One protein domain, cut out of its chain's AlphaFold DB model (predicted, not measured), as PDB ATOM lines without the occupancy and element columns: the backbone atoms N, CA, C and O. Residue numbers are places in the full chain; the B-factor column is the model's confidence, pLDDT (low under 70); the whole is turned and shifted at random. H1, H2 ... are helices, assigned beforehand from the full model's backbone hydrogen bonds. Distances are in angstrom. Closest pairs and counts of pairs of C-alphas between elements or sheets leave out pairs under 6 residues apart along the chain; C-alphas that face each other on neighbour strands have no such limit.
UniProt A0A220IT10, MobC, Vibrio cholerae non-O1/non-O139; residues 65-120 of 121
ATOM      1  N   LEU A  65      10.657 -42.745 -12.830       76.31
ATOM      2  CA  LEU A  65      12.001 -42.877 -13.394       76.31
ATOM      3  C   LEU A  65      11.955 -43.054 -14.912       76.31
ATOM      4  O   LEU A  65      12.669 -42.357 -15.630       76.31
ATOM      5  N   LEU A  66      11.079 -43.920 -15.421       75.81
ATOM      6  CA  LEU A  66      10.925 -44.157 -16.855       75.81
ATOM      7  C   LEU A  66      10.476 -42.889 -17.593       75.81
ATOM      8  O   LEU A  66      11.001 -42.570 -18.659       75.81
ATOM      9  N   ILE A  67       9.543 -42.134 -17.012       79.44
ATOM     10  CA  ILE A  67       9.057 -40.872 -17.587       79.44
ATOM     11  C   ILE A  67      10.192 -39.844 -17.675       79.44
ATOM     12  O   ILE A  67      10.358 -39.191 -18.709       79.44
ATOM     13  N   GLU A  68      10.992 -39.715 -16.616       77.12
ATOM     14  CA  GLU A  68      12.139 -38.807 -16.592       77.12
ATOM     15  C   GLU A  68      13.204 -39.211 -17.622       77.12
ATOM     16  O   GLU A  68      13.745 -38.354 -18.325       77.12
ATOM     17  N   GLN A  69      13.456 -40.509 -17.802       78.81
ATOM     18  CA  GLN A  69      14.391 -40.973 -18.832       78.81
ATOM     19  C   GLN A  69      13.879 -40.701 -20.249       78.81
ATOM     20  O   GLN A  69      14.619 -40.172 -21.079       78.81
ATOM     21  N   ILE A  70      12.599 -40.962 -20.529       78.12
ATOM     22  CA  ILE A  70      11.993 -40.647 -21.832       78.12
ATOM     23  C   ILE A  70      12.071 -39.142 -22.111       78.12
ATOM     24  O   ILE A  70      12.405 -38.726 -23.225       78.12
ATOM     25  N   ARG A  71      11.820 -38.308 -21.096       78.69
ATOM     26  CA  ARG A  71      11.971 -36.854 -21.200       78.69
ATOM     27  C   ARG A  71      13.406 -36.475 -21.573       78.69
ATOM     28  O   ARG A  71      13.586 -35.647 -22.468       78.69
ATOM     29  N   ARG A  72      14.419 -37.076 -20.940       75.06
ATOM     30  CA  ARG A  72      15.838 -36.843 -21.268       75.06
ATOM     31  C   ARG A  72      16.160 -37.238 -22.709       75.06
ATOM     32  O   ARG A  72      16.759 -36.437 -23.425       75.06
ATOM     33  N   CYS A  73      15.680 -38.391 -23.174       77.19
ATOM     34  CA  CYS A  73      15.827 -38.806 -24.573       77.19
ATOM     35  C   CYS A  73      15.189 -37.797 -25.540       77.19
ATOM     36  O   CYS A  73      15.818 -37.391 -26.519       77.19
ATOM     37  N   GLY A  74      13.970 -37.339 -25.245       77.38
ATOM     38  CA  GLY A  74      13.278 -36.332 -26.049       77.38
ATOM     39  C   GLY A  74      14.024 -34.996 -26.112       77.38
ATOM     40  O   GLY A  74      14.103 -34.378 -27.173       77.38
ATOM     41  N   VAL A  75      14.627 -34.565 -24.999       81.50
ATOM     42  CA  VAL A  75      15.463 -33.357 -24.947       81.50
ATOM     43  C   VAL A  75      16.695 -33.498 -25.846       81.50
ATOM     44  O   VAL A  75      16.963 -32.592 -26.636       81.50
ATOM     45  N   SER A  76      17.407 -34.623 -25.781       80.50
ATOM     46  CA  SER A  76      18.595 -34.870 -26.608       80.50
ATOM     47  C   SER A  76      18.260 -34.950 -28.099       80.50
ATOM     48  O   SER A  76      18.927 -34.317 -28.917       80.50
ATOM     49  N   LEU A  77      17.178 -35.646 -28.469       77.44
ATOM     50  CA  LEU A  77      16.703 -35.703 -29.857       77.44
ATOM     51  C   LEU A  77      16.351 -34.316 -30.397       77.44
ATOM     52  O   LEU A  77      16.692 -33.978 -31.529       77.44
ATOM     53  N   ASN A  78      15.716 -33.481 -29.576       82.44
ATOM     54  CA  ASN A  78      15.382 -32.115 -29.961       82.44
ATOM     55  C   ASN A  78      16.636 -31.244 -30.146       82.44
ATOM     56  O   ASN A  78      16.665 -30.389 -31.029       82.44
ATOM     57  N   GLN A  79      17.691 -31.460 -29.355       81.69
ATOM     58  CA  GLN A  79      18.976 -30.779 -29.554       81.69
ATOM     59  C   GLN A  79      19.632 -31.195 -30.873       81.69
ATOM     60  O   GLN A  79      20.065 -30.325 -31.625       81.69
ATOM     61  N   ILE A  80      19.626 -32.492 -31.196       78.06
ATOM     62  CA  ILE A  80      20.122 -33.008 -32.478       78.06
ATOM     63  C   ILE A  80      19.326 -32.400 -33.639       78.06
ATOM     64  O   ILE A  80      19.913 -31.854 -34.569       78.06
ATOM     65  N   ALA A  81      17.995 -32.412 -33.559       74.81
ATOM     66  CA  ALA A  81      17.133 -31.834 -34.584       74.81
ATOM     67  C   ALA A  81      17.398 -30.333 -34.781       74.81
ATOM     68  O   ALA A  81      17.502 -29.864 -35.911       74.81
ATOM     69  N   ARG A  82      17.566 -29.569 -33.692       79.81
ATOM     70  CA  ARG A  82      17.928 -28.144 -33.764       79.81
ATOM     71  C   ARG A  82      19.306 -27.932 -34.381       79.81
ATOM     72  O   ARG A  82      19.440 -27.039 -35.209       79.81
ATOM     73  N   ALA A  83      20.298 -28.737 -34.010       79.00
ATOM     74  CA  ALA A  83      21.643 -28.653 -34.566       79.00
ATOM     75  C   ALA A  83      21.649 -28.948 -36.074       79.00
ATOM     76  O   ALA A  83      22.268 -28.208 -36.836       79.00
ATOM     77  N   ILE A  84      20.905 -29.969 -36.509       73.44
ATOM     78  CA  ILE A  84      20.729 -30.303 -37.928       73.44
ATOM     79  C   ILE A  84      20.014 -29.162 -38.656       73.44
ATOM     80  O   ILE A  84      20.533 -28.664 -39.648       73.44
ATOM     81  N   ASN A  85      18.875 -28.693 -38.142       76.62
ATOM     82  CA  ASN A  85      18.106 -27.611 -38.765       76.62
ATOM     83  C   ASN A  85      18.913 -26.310 -38.868       76.62
ATOM     84  O   ASN A  85      18.839 -25.612 -39.877       76.62
ATOM     85  N   TYR A  86      19.696 -25.983 -37.837       76.19
ATOM     86  CA  TYR A  86      20.580 -24.822 -37.843       76.19
ATOM     87  C   TYR A  86      21.676 -24.963 -38.905       76.19
ATOM     88  O   TYR A  86      21.853 -24.059 -39.715       76.19
ATOM     89  N   ARG A  87      22.361 -26.111 -38.966       65.75
ATOM     90  CA  ARG A  87      23.438 -26.340 -39.942       65.75
ATOM     91  C   ARG A  87      22.930 -26.441 -41.382       65.75
ATOM     92  O   ARG A  87      23.545 -25.855 -42.267       65.75
ATOM     93  N   MET A  88      21.766 -27.058 -41.608       66.81
ATOM     94  CA  MET A  88      21.078 -27.041 -42.907       66.81
ATOM     95  C   MET A  88      20.742 -25.616 -43.356       66.81
ATOM     96  O   MET A  88      20.902 -25.288 -44.527       66.81
ATOM     97  N   LYS A  89      20.301 -24.754 -42.428       69.75
ATOM     98  CA  LYS A  89      19.988 -23.348 -42.722       69.75
ATOM     99  C   LYS A  89      21.237 -22.518 -43.045       69.75
ATOM    100  O   LYS A  89      21.144 -21.582 -43.829       69.75
ATOM    101  N   VAL A  90      22.379 -22.845 -42.440       70.50
ATOM    102  CA  VAL A  90      23.662 -22.149 -42.651       70.50
ATOM    103  C   VAL A  90      24.412 -22.680 -43.890       70.50
ATOM    104  O   VAL A  90      25.412 -22.101 -44.294       70.50
ATOM    105  N   GLY A  91      23.912 -23.734 -44.549       58.03
ATOM    106  CA  GLY A  91      24.519 -24.294 -45.763       58.03
ATOM    107  C   GLY A  91      25.825 -25.057 -45.514       58.03
ATOM    108  O   GLY A  91      26.524 -25.404 -46.463       58.03
ATOM    109  N   GLU A  92      26.157 -25.339 -44.252       61.69
ATOM    110  CA  GLU A  92      27.308 -26.164 -43.895       61.69
ATOM    111  C   GLU A  92      26.995 -27.644 -44.133       61.69
ATOM    112  O   GLU A  92      25.976 -28.168 -43.671       61.69
ATOM    113  N   THR A  93      27.912 -28.349 -44.798       60.00
ATOM    114  CA  THR A  93      27.908 -29.811 -44.866       60.00
ATOM    115  C   THR A  93      27.912 -30.371 -43.448       60.00
ATOM    116  O   THR A  93      28.824 -30.126 -42.658       60.00
ATOM    117  N   LEU A  94      26.854 -31.110 -43.112       61.25
ATOM    118  CA  LEU A  94      26.676 -31.748 -41.814       61.25
ATOM    119  C   LEU A  94      27.934 -32.564 -41.476       61.25
ATOM    120  O   LEU A  94      28.202 -33.581 -42.114       61.25
ATOM    121  N   GLN A  95      28.722 -32.128 -40.487       68.19
ATOM    122  CA  GLN A  95      29.885 -32.890 -40.034       68.19
ATOM    123  C   GLN A  95      29.388 -34.147 -39.315       68.19
ATOM    124  O   GLN A  95      29.083 -34.127 -38.123       68.19
ATOM    125  N   ILE A  96      29.297 -35.245 -40.067       65.94
ATOM    126  CA  ILE A  96      28.845 -36.578 -39.638       65.94
ATOM    127  C   ILE A  96      29.533 -37.020 -38.334       65.94
ATOM    128  O   ILE A  96      28.913 -37.677 -37.506       65.94
ATOM    129  N   ALA A  97      30.770 -36.578 -38.087       59.62
ATOM    130  CA  ALA A  97      31.504 -36.821 -36.845       59.62
ATOM    131  C   ALA A  97      30.816 -36.254 -35.584       59.62
ATOM    132  O   ALA A  97      30.789 -36.923 -34.553       59.62
ATOM    133  N   ILE A  98      30.225 -35.054 -35.658       70.56
ATOM    134  CA  ILE A  98      29.526 -34.418 -34.527       70.56
ATOM    135  C   ILE A  98      28.187 -35.113 -34.278       70.56
ATOM    136  O   ILE A  98      27.814 -35.382 -33.141       70.56
ATOM    137  N   LEU A  99      27.457 -35.450 -35.343       75.06
ATOM    138  CA  LEU A  99      26.218 -36.208 -35.195       75.06
ATOM    139  C   LEU A  99      26.491 -37.593 -34.588       75.06
ATOM    140  O   LEU A  99      25.801 -38.002 -33.655       75.06
ATOM    141  N   ASN A 100      27.538 -38.272 -35.059       72.88
ATOM    142  CA  ASN A 100      27.960 -39.559 -34.523       72.88
ATOM    143  C   ASN A 100      28.372 -39.463 -33.052       72.88
ATOM    144  O   ASN A 100      27.999 -40.345 -32.284       72.88
ATOM    145  N   SER A 101      29.068 -38.404 -32.624       74.81
ATOM    146  CA  SER A 101      29.440 -38.247 -31.211       74.81
ATOM    147  C   SER A 101      28.216 -38.071 -30.306       74.81
ATOM    148  O   SER A 101      28.152 -38.677 -29.236       74.81
ATOM    149  N   HIS A 102      27.202 -37.325 -30.756       80.06
ATOM    150  CA  HIS A 102      25.944 -37.186 -30.023       80.06
ATOM    151  C   HIS A 102      25.154 -38.499 -29.960       80.06
ATOM    152  O   HIS A 102      24.627 -38.839 -28.900       80.06
ATOM    153  N   ILE A 103      25.098 -39.262 -31.055       85.81
ATOM    154  CA  ILE A 103      24.444 -40.580 -31.078       85.81
ATOM    155  C   ILE A 103      25.158 -41.554 -30.133       85.81
ATOM    156  O   ILE A 103      24.497 -42.239 -29.352       85.81
ATOM    157  N   LEU A 104      26.493 -41.571 -30.146       81.00
ATOM    158  CA  LEU A 104      27.294 -42.426 -29.268       81.00
ATOM    159  C   LEU A 104      27.069 -42.085 -27.787       81.00
ATOM    160  O   LEU A 104      26.932 -42.974 -26.951       81.00
ATOM    161  N   ALA A 105      26.976 -40.792 -27.459       83.75
ATOM    162  CA  ALA A 105      26.679 -40.339 -26.103       83.75
ATOM    163  C   ALA A 105      25.298 -40.825 -25.627       83.75
ATOM    164  O   ALA A 105      25.176 -41.322 -24.507       83.75
ATOM    165  N   VAL A 106      24.278 -40.750 -26.490       85.81
ATOM    166  CA  VAL A 106      22.930 -41.261 -26.188       85.81
ATOM    167  C   VAL A 106      22.939 -42.781 -26.000       85.81
ATOM    168  O   VAL A 106      22.318 -43.278 -25.061       85.81
ATOM    169  N   GLN A 107      23.664 -43.521 -26.843       84.38
ATOM    170  CA  GLN A 107      23.810 -44.973 -26.698       84.38
ATOM    171  C   GLN A 107      24.463 -45.349 -25.365       84.38
ATOM    172  O   GLN A 107      23.924 -46.186 -24.647       84.38
ATOM    173  N   ASN A 108      25.557 -44.683 -24.988       81.12
ATOM    174  CA  ASN A 108      26.245 -44.948 -23.724       81.12
ATOM    175  C   ASN A 108      25.347 -44.672 -22.510       81.12
ATOM    176  O   ASN A 108      25.306 -45.473 -21.577       81.12
ATOM    177  N   GLN A 109      24.577 -43.580 -22.535       84.50
ATOM    178  CA  GLN A 109      23.623 -43.261 -21.469       84.50
ATOM    179  C   GLN A 109      22.516 -44.316 -21.349       84.50
ATOM    180  O   GLN A 109      22.178 -44.727 -20.241       84.50
ATOM    181  N   LEU A 110      21.976 -44.795 -22.472       81.75
ATOM    182  CA  LEU A 110      20.982 -45.872 -22.482       81.75
ATOM    183  C   LEU A 110      21.556 -47.191 -21.955       81.75
ATOM    184  O   LEU A 110      20.899 -47.874 -21.170       81.75
ATOM    185  N   SER A 111      22.779 -47.547 -22.351       81.12
ATOM    186  CA  SER A 111      23.449 -48.760 -21.876       81.12
ATOM    187  C   SER A 111      23.693 -48.738 -20.367       81.12
ATOM    188  O   SER A 111      23.448 -49.745 -19.701       81.12
ATOM    189  N   GLU A 112      24.114 -47.600 -19.817       85.31
ATOM    190  CA  GLU A 112      24.281 -47.424 -18.371       85.31
ATOM    191  C   GLU A 112      22.946 -47.540 -17.623       85.31
ATOM    192  O   GLU A 112      22.856 -48.261 -16.632       85.31
ATOM    193  N   LEU A 113      21.870 -46.941 -18.139       80.56
ATOM    194  CA  LEU A 113      20.536 -47.058 -17.537       80.56
ATOM    195  C   LEU A 113      20.010 -48.501 -17.539       80.56
ATOM    196  O   LEU A 113      19.440 -48.955 -16.548       80.56
ATOM    197  N   ILE A 114      20.226 -49.244 -18.628       83.62
ATOM    198  CA  ILE A 114      19.846 -50.662 -18.712       83.62
ATOM    199  C   ILE A 114      20.641 -51.498 -17.700       83.62
ATOM    200  O   ILE A 114      20.075 -52.393 -17.070       83.62
ATOM    201  N   ARG A 115      21.938 -51.212 -17.519       77.75
ATOM    202  CA  ARG A 115      22.776 -51.877 -16.508       77.75
ATOM    203  C   ARG A 115      22.299 -51.586 -15.090       77.75
ATOM    204  O   ARG A 115      22.151 -52.518 -14.307       77.75
ATOM    205  N   MET A 116      22.009 -50.325 -14.779       76.06
ATOM    206  CA  MET A 116      21.497 -49.923 -13.466       76.06
ATOM    207  C   MET A 116      20.163 -50.606 -13.138       76.06
ATOM    208  O   MET A 116      19.977 -51.052 -12.013       76.06
ATOM    209  N   ASN A 117      19.274 -50.761 -14.124       74.06
ATOM    210  CA  ASN A 117      17.999 -51.455 -13.932       74.06
ATOM    211  C   ASN A 117      18.169 -52.977 -13.741       74.06
ATOM    212  O   ASN A 117      17.474 -53.580 -12.933       74.06
ATOM    213  N   LYS A 118      19.123 -53.609 -14.444       64.19
ATOM    214  CA  LYS A 118      19.418 -55.047 -14.283       64.19
ATOM    215  C   LYS A 118      20.051 -55.404 -12.937       64.19
ATOM    216  O   LYS A 118      19.873 -56.528 -12.495       64.19
ATOM    217  N   ASN A 119      20.779 -54.481 -12.312       59.19
ATOM    218  CA  ASN A 119      21.422 -54.702 -11.010       59.19
ATOM    219  C   ASN A 119      20.491 -54.414  -9.814       59.19
ATOM    220  O   ASN A 119      20.906 -54.585  -8.671       59.19
ATOM    221  N   ALA A 120      19.274 -53.926 -10.070       51.59
ATOM    222  CA  ALA A 120      18.266 -53.597  -9.061       51.59
ATOM    223  C   ALA A 120      17.130 -54.642  -8.961       51.59
ATOM    224  O   ALA A 120      16.212 -54.455  -8.163       51.59
TER     225      ALA A 120
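AT A GLANCE: This is residues 65 to 120 of the 121 residues of the protein "MobC" of Vibrio cholerae non-O1/non-O139 (UniProt A0A220IT10). You are looking at a long, flat helical hairpin: H1 runs one way, the chain turns at one end through residues 91 to 95, and H2 folds back beside it, almost parallel in line but with few contacts. Residues 114 to 120 stick out at the far end. The printed part has 56 residues, with two named helices in the order H1, H2 and no named strand; its class is all helix. It is loose, with a radius of gyration of the C-alphas of 14.1 A, and spans 47 by 21 by 5 A.

IN THESE COORDINATES: Find C-alpha 65 at (12.001, -42.877, -13.394); from there H1, residues 65 to 90, runs 37.7 A to C-alpha 90 at (23.662, -22.149, -42.651). H2, residues 96 to 118, runs 32.8 A and ends at C-alpha 118, at (19.418, -55.047, -14.283).

HOW THE PARTS SIT: H1 and H2 form a helical hairpin, joined by a tight link of 5 residues. Their lines stand at a shallow tilt of 2 degrees, and they run opposite ways. Look at Ile 80 and Leu 99 for their closest C-alphas, 7.4 A apart. H1 touches H2 with residues 73 to 80 alone, and H2 touches H1 with residues 99 to 106 alone. In H1 and H2 every O i to N i+4 pair is within hydrogen-bond range.

THE WHOLE: The C-alphas of Gly 91 and Ala 120 are the two farthest apart, at 47.4 A. The printed part has no cut. In the B-factor column, the mean pLDDT of the printed part is 75.0; look for values under 70 at residues 87 to 89, 91 to 97 and 118 to 120.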